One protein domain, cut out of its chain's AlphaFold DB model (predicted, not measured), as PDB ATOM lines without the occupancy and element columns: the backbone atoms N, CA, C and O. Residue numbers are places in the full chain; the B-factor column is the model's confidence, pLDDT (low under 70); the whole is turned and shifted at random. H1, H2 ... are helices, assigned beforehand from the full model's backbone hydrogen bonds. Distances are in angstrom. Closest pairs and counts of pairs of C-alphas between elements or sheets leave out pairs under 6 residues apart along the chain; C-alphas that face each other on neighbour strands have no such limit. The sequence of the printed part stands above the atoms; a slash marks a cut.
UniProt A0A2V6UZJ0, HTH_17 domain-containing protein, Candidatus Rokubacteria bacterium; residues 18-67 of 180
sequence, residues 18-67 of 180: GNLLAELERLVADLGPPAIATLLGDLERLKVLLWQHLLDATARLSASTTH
ATOM      1  N   GLY A  18      17.696 -36.815  -2.141       77.75
ATOM      2  CA  GLY A  18      18.113 -35.595  -1.443       77.75
ATOM      3  C   GLY A  18      19.497 -35.724  -0.801       77.75
ATOM      4  O   GLY A  18      20.332 -34.838  -0.959       77.75
ATOM      5  N   ASN A  19      19.779 -36.862  -0.160       86.56
ATOM      6  CA  ASN A  19      21.092 -37.130   0.436       86.56
ATOM      7  C   ASN A  19      22.211 -37.224  -0.615       86.56
ATOM      8  O   ASN A  19      23.302 -36.705  -0.393       86.56
ATOM      9  N   LEU A  20      21.940 -37.831  -1.777       85.31
ATOM     10  CA  LEU A  20      22.909 -37.920  -2.875       85.31
ATOM     11  C   LEU A  20      23.255 -36.541  -3.457       85.31
ATOM     12  O   LEU A  20      24.412 -36.284  -3.787       85.31
ATOM     13  N   LEU A  21      22.265 -35.651  -3.573       87.25
ATOM     14  CA  LEU A  21      22.487 -34.291  -4.061       87.25
ATOM     15  C   LEU A  21      23.393 -33.501  -3.107       87.25
ATOM     16  O   LEU A  21      24.367 -32.904  -3.555       87.25
ATOM     17  N   ALA A  22      23.131 -33.575  -1.800       87.81
ATOM     18  CA  ALA A  22      23.957 -32.915  -0.790       87.81
ATOM     19  C   ALA A  22      25.413 -33.428  -0.787       87.81
ATOM     20  O   ALA A  22      26.353 -32.656  -0.590       87.81
ATOM     21  N   GLU A  23      25.633 -34.724  -1.036       86.25
ATOM     22  CA  GLU A  23      26.987 -35.275  -1.173       86.25
ATOM     23  C   GLU A  23      27.700 -34.798  -2.444       86.25
ATOM     24  O   GLU A  23      28.891 -34.481  -2.384       86.25
ATOM     25  N   LEU A  24      26.989 -34.706  -3.572       86.50
ATOM     26  CA  LEU A  24      27.531 -34.160  -4.820       86.50
ATOM     27  C   LEU A  24      27.915 -32.685  -4.668       86.50
ATOM     28  O   LEU A  24      28.998 -32.298  -5.100       86.50
ATOM     29  N   GLU A  25      27.081 -31.877  -4.012       88.38
ATOM     30  CA  GLU A  25      27.371 -30.463  -3.737       88.38
ATOM     31  C   GLU A  25      28.639 -30.294  -2.894       88.38
ATOM     32  O   GLU A  25      29.494 -29.465  -3.216       88.38
ATOM     33  N   ARG A  26      28.814 -31.126  -1.859       86.69
ATOM     34  CA  ARG A  26      30.035 -31.125  -1.044       86.69
ATOM     35  C   ARG A  26      31.268 -31.515  -1.862       86.69
ATOM     36  O   ARG A  26      32.308 -30.891  -1.710       86.69
ATOM     37  N   LEU A  27      31.159 -32.518  -2.736       84.94
ATOM     38  CA  LEU A  27      32.267 -32.938  -3.601       84.94
ATOM     39  C   LEU A  27      32.668 -31.844  -4.598       84.94
ATOM     40  O   LEU A  27      33.857 -31.658  -4.843       84.94
ATOM     41  N   VAL A  28      31.701 -31.103  -5.151       87.88
ATOM     42  CA  VAL A  28      31.954 -29.990  -6.086       87.88
ATOM     43  C   VAL A  28      32.777 -28.875  -5.444       87.88
ATOM     44  O   VAL A  28      33.608 -28.282  -6.129       87.88
ATOM     45  N   ALA A  29      32.609 -28.625  -4.142       86.12
ATOM     46  CA  ALA A  29      33.375 -27.605  -3.427       86.12
ATOM     47  C   ALA A  29      34.890 -27.900  -3.371       86.12
ATOM     48  O   ALA A  29      35.686 -26.963  -3.359       86.12
ATOM     49  N   ASP A  30      35.281 -29.178  -3.399       88.50
ATOM     50  CA  ASP A  30      36.677 -29.627  -3.284       88.50
ATOM     51  C   ASP A  30      37.299 -30.044  -4.638       88.50
ATOM     52  O   ASP A  30      38.454 -30.477  -4.708       88.50
ATOM     53  N   LEU A  31      36.544 -29.937  -5.739       87.25
ATOM     54  CA  LEU A  31      36.945 -30.427  -7.059       87.25
ATOM     55  C   LEU A  31      37.832 -29.424  -7.818       87.25
ATOM     56  O   LEU A  31      37.489 -28.261  -8.020       87.25
ATOM     57  N   GLY A  32      38.967 -29.905  -8.329       86.44
ATOM     58  CA  GLY A  32      39.825 -29.130  -9.228       86.44
ATOM     59  C   GLY A  32      39.222 -28.956 -10.638       86.44
ATOM     60  O   GLY A  32      38.458 -29.813 -11.089       86.44
ATOM     61  N   PRO A  33      39.624 -27.919 -11.407       81.81
ATOM     62  CA  PRO A  33      39.057 -27.601 -12.728       81.81
ATOM     63  C   PRO A  33      38.931 -28.760 -13.744       81.81
ATOM     64  O   PRO A  33      37.883 -28.865 -14.380       81.81
ATOM     65  N   PRO A  34      39.917 -29.666 -13.921       81.56
ATOM     66  CA  PRO A  34      39.774 -30.773 -14.876       81.56
ATOM     67  C   PRO A  34      38.763 -31.837 -14.421       81.56
ATOM     68  O   PRO A  34      38.127 -32.502 -15.242       81.56
ATOM     69  N   ALA A  35      38.579 -31.987 -13.110       87.00
ATOM     70  CA  ALA A  35      37.637 -32.942 -12.552       87.00
ATOM     71  C   ALA A  35      36.182 -32.445 -12.679       87.00
ATOM     72  O   ALA A  35      35.277 -33.260 -12.844       87.00
ATOM     73  N   ILE A  36      35.966 -31.123 -12.741       86.25
ATOM     74  CA  ILE A  36      34.661 -30.516 -13.056       86.25
ATOM     75  C   ILE A  36      34.194 -30.908 -14.465       86.25
ATOM     76  O   ILE A  36      33.043 -31.299 -14.644       86.25
ATOM     77  N   ALA A  37      35.080 -30.850 -15.467       88.62
ATOM     78  CA  ALA A  37      34.733 -31.230 -16.840       88.62
ATOM     79  C   ALA A  37      34.347 -32.717 -16.954       88.62
ATOM     80  O   ALA A  37      33.416 -33.066 -17.679       88.62
ATOM     81  N   THR A  38      35.030 -33.578 -16.196       89.25
ATOM     82  CA  THR A  38      34.729 -35.017 -16.135       89.25
ATOM     83  C   THR A  38      33.371 -35.264 -15.479       89.25
ATOM     84  O   THR A  38      32.523 -35.935 -16.065       89.25
ATOM     85  N   LEU A  39      33.120 -34.635 -14.323       88.44
ATOM     86  CA  LEU A  39      31.836 -34.717 -13.624       88.44
ATOM     87  C   LEU A  39      30.674 -34.249 -14.510       88.44
ATOM     88  O   LEU A  39      29.626 -34.888 -14.539       88.44
ATOM     89  N   LEU A  40      30.857 -33.161 -15.263       90.62
ATOM     90  CA  LEU A  40      29.829 -32.667 -16.176       90.62
ATOM     91  C   LEU A  40      29.505 -33.693 -17.277       90.62
ATOM     92  O   LEU A  40      28.335 -33.917 -17.580       90.62
ATOM     93  N   GLY A  41      30.520 -34.361 -17.830       91.75
ATOM     94  CA  GLY A  41      30.325 -35.455 -18.786       91.75
ATOM     95  C   GLY A  41      29.572 -36.648 -18.183       91.75
ATOM     96  O   GLY A  41      28.665 -37.196 -18.816       91.75
ATOM     97  N   ASP A  42      29.888 -37.016 -16.942       90.81
ATOM     98  CA  ASP A  42      29.213 -38.110 -16.237       90.81
ATOM     99  C   ASP A  42      27.747 -37.782 -15.915       90.81
ATOM    100  O   ASP A  42      26.873 -38.644 -16.045       90.81
ATOM    101  N   LEU A  43      27.443 -36.526 -15.574       93.31
ATOM    102  CA  LEU A  43      26.070 -36.058 -15.370       93.31
ATOM    103  C   LEU A  43      25.251 -36.089 -16.665       93.31
ATOM    104  O   LEU A  43      24.085 -36.488 -16.649       93.31
ATOM    105  N   GLU A  44      25.855 -35.731 -17.798       95.81
ATOM    106  CA  GLU A  44      25.206 -35.849 -19.105       95.81
ATOM    107  C   GLU A  44      24.883 -37.309 -19.442       95.81
ATOM    108  O   GLU A  44      23.765 -37.626 -19.859       95.81
ATOM    109  N   ARG A  45      25.811 -38.231 -19.164       93.81
ATOM    110  CA  ARG A  45      25.563 -39.671 -19.304       93.81
ATOM    111  C   ARG A  45      24.432 -40.145 -18.390       93.81
ATOM    112  O   ARG A  45      23.565 -40.899 -18.838       93.81
ATOM    113  N   LEU A  46      24.411 -39.705 -17.132       93.62
ATOM    114  CA  LEU A  46      23.353 -40.050 -16.181       93.62
ATOM    115  C   LEU A  46      21.989 -39.545 -16.659       93.62
ATOM    116  O   LEU A  46      21.012 -40.292 -16.631       93.62
ATOM    117  N   LYS A  47      21.927 -38.309 -17.165       94.12
ATOM    118  CA  LYS A  47      20.714 -37.731 -17.748       94.12
ATOM    119  C   LYS A  47      20.184 -38.606 -18.883       94.12
ATOM    120  O   LYS A  47      18.999 -38.925 -18.892       94.12
ATOM    121  N   VAL A  48      21.048 -39.049 -19.801       96.88
ATOM    122  CA  VAL A  48      20.656 -39.954 -20.899       96.88
ATOM    123  C   VAL A  48      20.080 -41.272 -20.371       96.88
ATOM    124  O   VAL A  48      19.035 -41.709 -20.850       96.88
ATOM    125  N   LEU A  49      20.702 -41.887 -19.360       95.25
ATOM    126  CA  LEU A  49      20.196 -43.128 -18.756       95.25
ATOM    127  C   LEU A  49      18.824 -42.936 -18.096       95.25
ATOM    128  O   LEU A  49      17.952 -43.797 -18.218       95.25
ATOM    129  N   LEU A  50      18.603 -41.799 -17.432       92.94
ATOM    130  CA  LEU A  50      17.304 -41.463 -16.847       92.94
ATOM    131  C   LEU A  50      16.230 -41.292 -17.925       92.94
ATOM    132  O   LEU A  50      15.121 -41.801 -17.763       92.94
ATOM    133  N   TRP A  51      16.562 -40.641 -19.043       95.94
ATOM    134  CA  TRP A  51      15.656 -40.529 -20.187       95.94
ATOM    135  C   TRP A  51      15.305 -41.890 -20.781       95.94
ATOM    136  O   TRP A  51      14.129 -42.150 -21.020       95.94
ATOM    137  N   GLN A  52      16.285 -42.777 -20.973       94.56
ATOM    138  CA  GLN A  52      16.028 -44.144 -21.440       94.56
ATOM    139  C   GLN A  52      15.079 -44.882 -20.495       94.56
ATOM    140  O   GLN A  52      14.089 -45.458 -20.937       94.56
ATOM    141  N   HIS A  53      15.323 -44.793 -19.187       90.88
ATOM    142  CA  HIS A  53      14.472 -45.443 -18.198       90.88
ATOM    143  C   HIS A  53      13.041 -44.886 -18.192       90.88
ATOM    144  O   HIS A  53      12.079 -45.646 -18.072       90.88
ATOM    145  N   LEU A  54      12.887 -43.567 -18.352       92.62
ATOM    146  CA  LEU A  54      11.581 -42.919 -18.449       92.62
ATOM    147  C   LEU A  54      10.829 -43.363 -19.709       92.62
ATOM    148  O   LEU A  54       9.650 -43.697 -19.619       92.62
ATOM    149  N   LEU A  55      11.505 -43.394 -20.859       91.00
ATOM    150  CA  LEU A  55      10.927 -43.833 -22.132       91.00
ATOM    151  C   LEU A  55      10.531 -45.317 -22.101       91.00
ATOM    152  O   LEU A  55       9.458 -45.679 -22.578       91.00
ATOM    153  N   ASP A  56      11.339 -46.173 -21.477       88.12
ATOM    154  CA  ASP A  56      10.998 -47.584 -21.280       88.12
ATOM    155  C   ASP A  56       9.785 -47.752 -20.356       88.12
ATOM    156  O   ASP A  56       8.905 -48.580 -20.607       88.12
ATOM    157  N   ALA A  57       9.717 -46.972 -19.275       83.50
ATOM    158  CA  ALA A  57       8.597 -47.011 -18.344       83.50
ATOM    159  C   ALA A  57       7.294 -46.542 -19.008       83.50
ATOM    160  O   ALA A  57       6.259 -47.191 -18.844       83.50
ATOM    161  N   THR A  58       7.335 -45.462 -19.796       79.69
ATOM    162  CA  THR A  58       6.162 -44.978 -20.536       79.69
ATOM    163  C   THR A  58       5.738 -45.961 -21.625       79.69
ATOM    164  O   THR A  58       4.550 -46.258 -21.724       79.69
ATOM    165  N   ALA A  59       6.677 -46.564 -22.361       76.25
ATOM    166  CA  ALA A  59       6.375 -47.603 -23.346       76.25
ATOM    167  C   ALA A  59       5.695 -48.829 -22.709       76.25
ATOM    168  O   ALA A  59       4.712 -49.346 -23.245       76.25
ATOM    169  N   ARG A  60       6.158 -49.269 -21.531       74.31
ATOM    170  CA  ARG A  60       5.521 -50.364 -20.773       74.31
ATOM    171  C   ARG A  60       4.112 -50.001 -20.311       74.31
ATOM    172  O   ARG A  60       3.210 -50.824 -20.430       74.31
ATOM    173  N   LEU A  61       3.906 -48.779 -19.826       72.56
ATOM    174  CA  LEU A  61       2.586 -48.295 -19.409       72.56
ATOM    175  C   LEU A  61       1.610 -48.209 -20.595       72.56
ATOM    176  O   LEU A  61       0.459 -48.626 -20.466       72.56
ATOM    177  N   SER A  62       2.075 -47.756 -21.762       60.16
ATOM    178  CA  SER A  62       1.293 -47.755 -23.007       60.16
ATOM    179  C   SER A  62       1.004 -49.166 -23.537       60.16
ATOM    180  O   SER A  62      -0.063 -49.411 -24.097       60.16
ATOM    181  N   ALA A  63       1.908 -50.127 -23.330       58.56
ATOM    182  CA  ALA A  63       1.640 -51.532 -23.633       58.56
ATOM    183  C   ALA A  63       0.603 -52.139 -22.664       58.56
ATOM    184  O   ALA A  63      -0.237 -52.946 -23.070       58.56
ATOM    185  N   SER A  64       0.602 -51.716 -21.395       52.47
ATOM    186  CA  SER A  64      -0.356 -52.184 -20.386       52.47
ATOM    187  C   SER A  64      -1.791 -51.695 -20.607       52.47
ATOM    188  O   SER A  64      -2.715 -52.404 -20.219       52.47
ATOM    189  N   THR A  65      -2.025 -50.555 -21.266       48.97
ATOM    190  CA  THR A  65      -3.394 -50.101 -21.592       48.97
ATOM    191  C   THR A  65      -4.023 -50.824 -22.787       48.97
ATOM    192  O   THR A  65      -5.242 -50.770 -22.942       48.97
ATOM    193  N   THR A  66      -3.245 -51.561 -23.589       49.31
ATOM    194  CA  THR A  66      -3.784 -52.355 -24.713       49.31
ATOM    195  C   THR A  66      -4.028 -53.822 -24.345       49.31
ATOM    196  O   THR A  66      -4.849 -54.494 -24.972       49.31
ATOM    197  N   HIS A  67      -3.392 -54.341 -23.292       46.03
ATOM    198  CA  HIS A  67      -3.606 -55.723 -22.878       46.03
ATOM    199  C   HIS A  67      -4.743 -55.814 -21.857       46.03
ATOM    200  O   HIS A  67      -4.522 -55.919 -20.651       46.03
TER     201      HIS A  67
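Overview. This is residues 18 to 67 of the 180 residues of the protein "HTH_17 domain-containing protein" of Candidatus Rokubacteria bacterium (UniProt A0A2V6UZJ0). What does the model show? A long helix, H2, makes the length, and a much shorter one, H1, folds back over its beginning as the short arm of a narrow, uneven V. What are its measures? The printed part has 50 residues with two named helices, H1 then H2, and no named strand: all helix. It is extended, with a radius of gyration of the C-alphas of 16.6 A and spans of 52 by 22 by 5 A.

Arrangement. How does H2, residues 33 to 64, stand to H1, residues 18 to 29? They are close but not clearly touching; the closest C-alphas, those of Val 28 and Ile 36, are 7.5 A apart. They run opposite ways at a shallow tilt of 22 degrees. Are their backbones within hydrogen-bond range? Every O i to N i+4 pair is in H1, and 27 of 28 are in H2.

Along the chain. Where is H2? It runs 47.1 A from C-alpha 33 at (39.057, -27.601, -12.728) to C-alpha 64. Where is H1? It runs 17.3 A from C-alpha 18 at (18.113, -35.595, -1.443) to C-alpha 29.

Size, cuts and confidence. What stands free? Residues 18 to 23 and 40 to 67 do. Is it continuous and confident? The printed part has no cut, the link is tight, and residues 62 to 67 have pLDDT under 70.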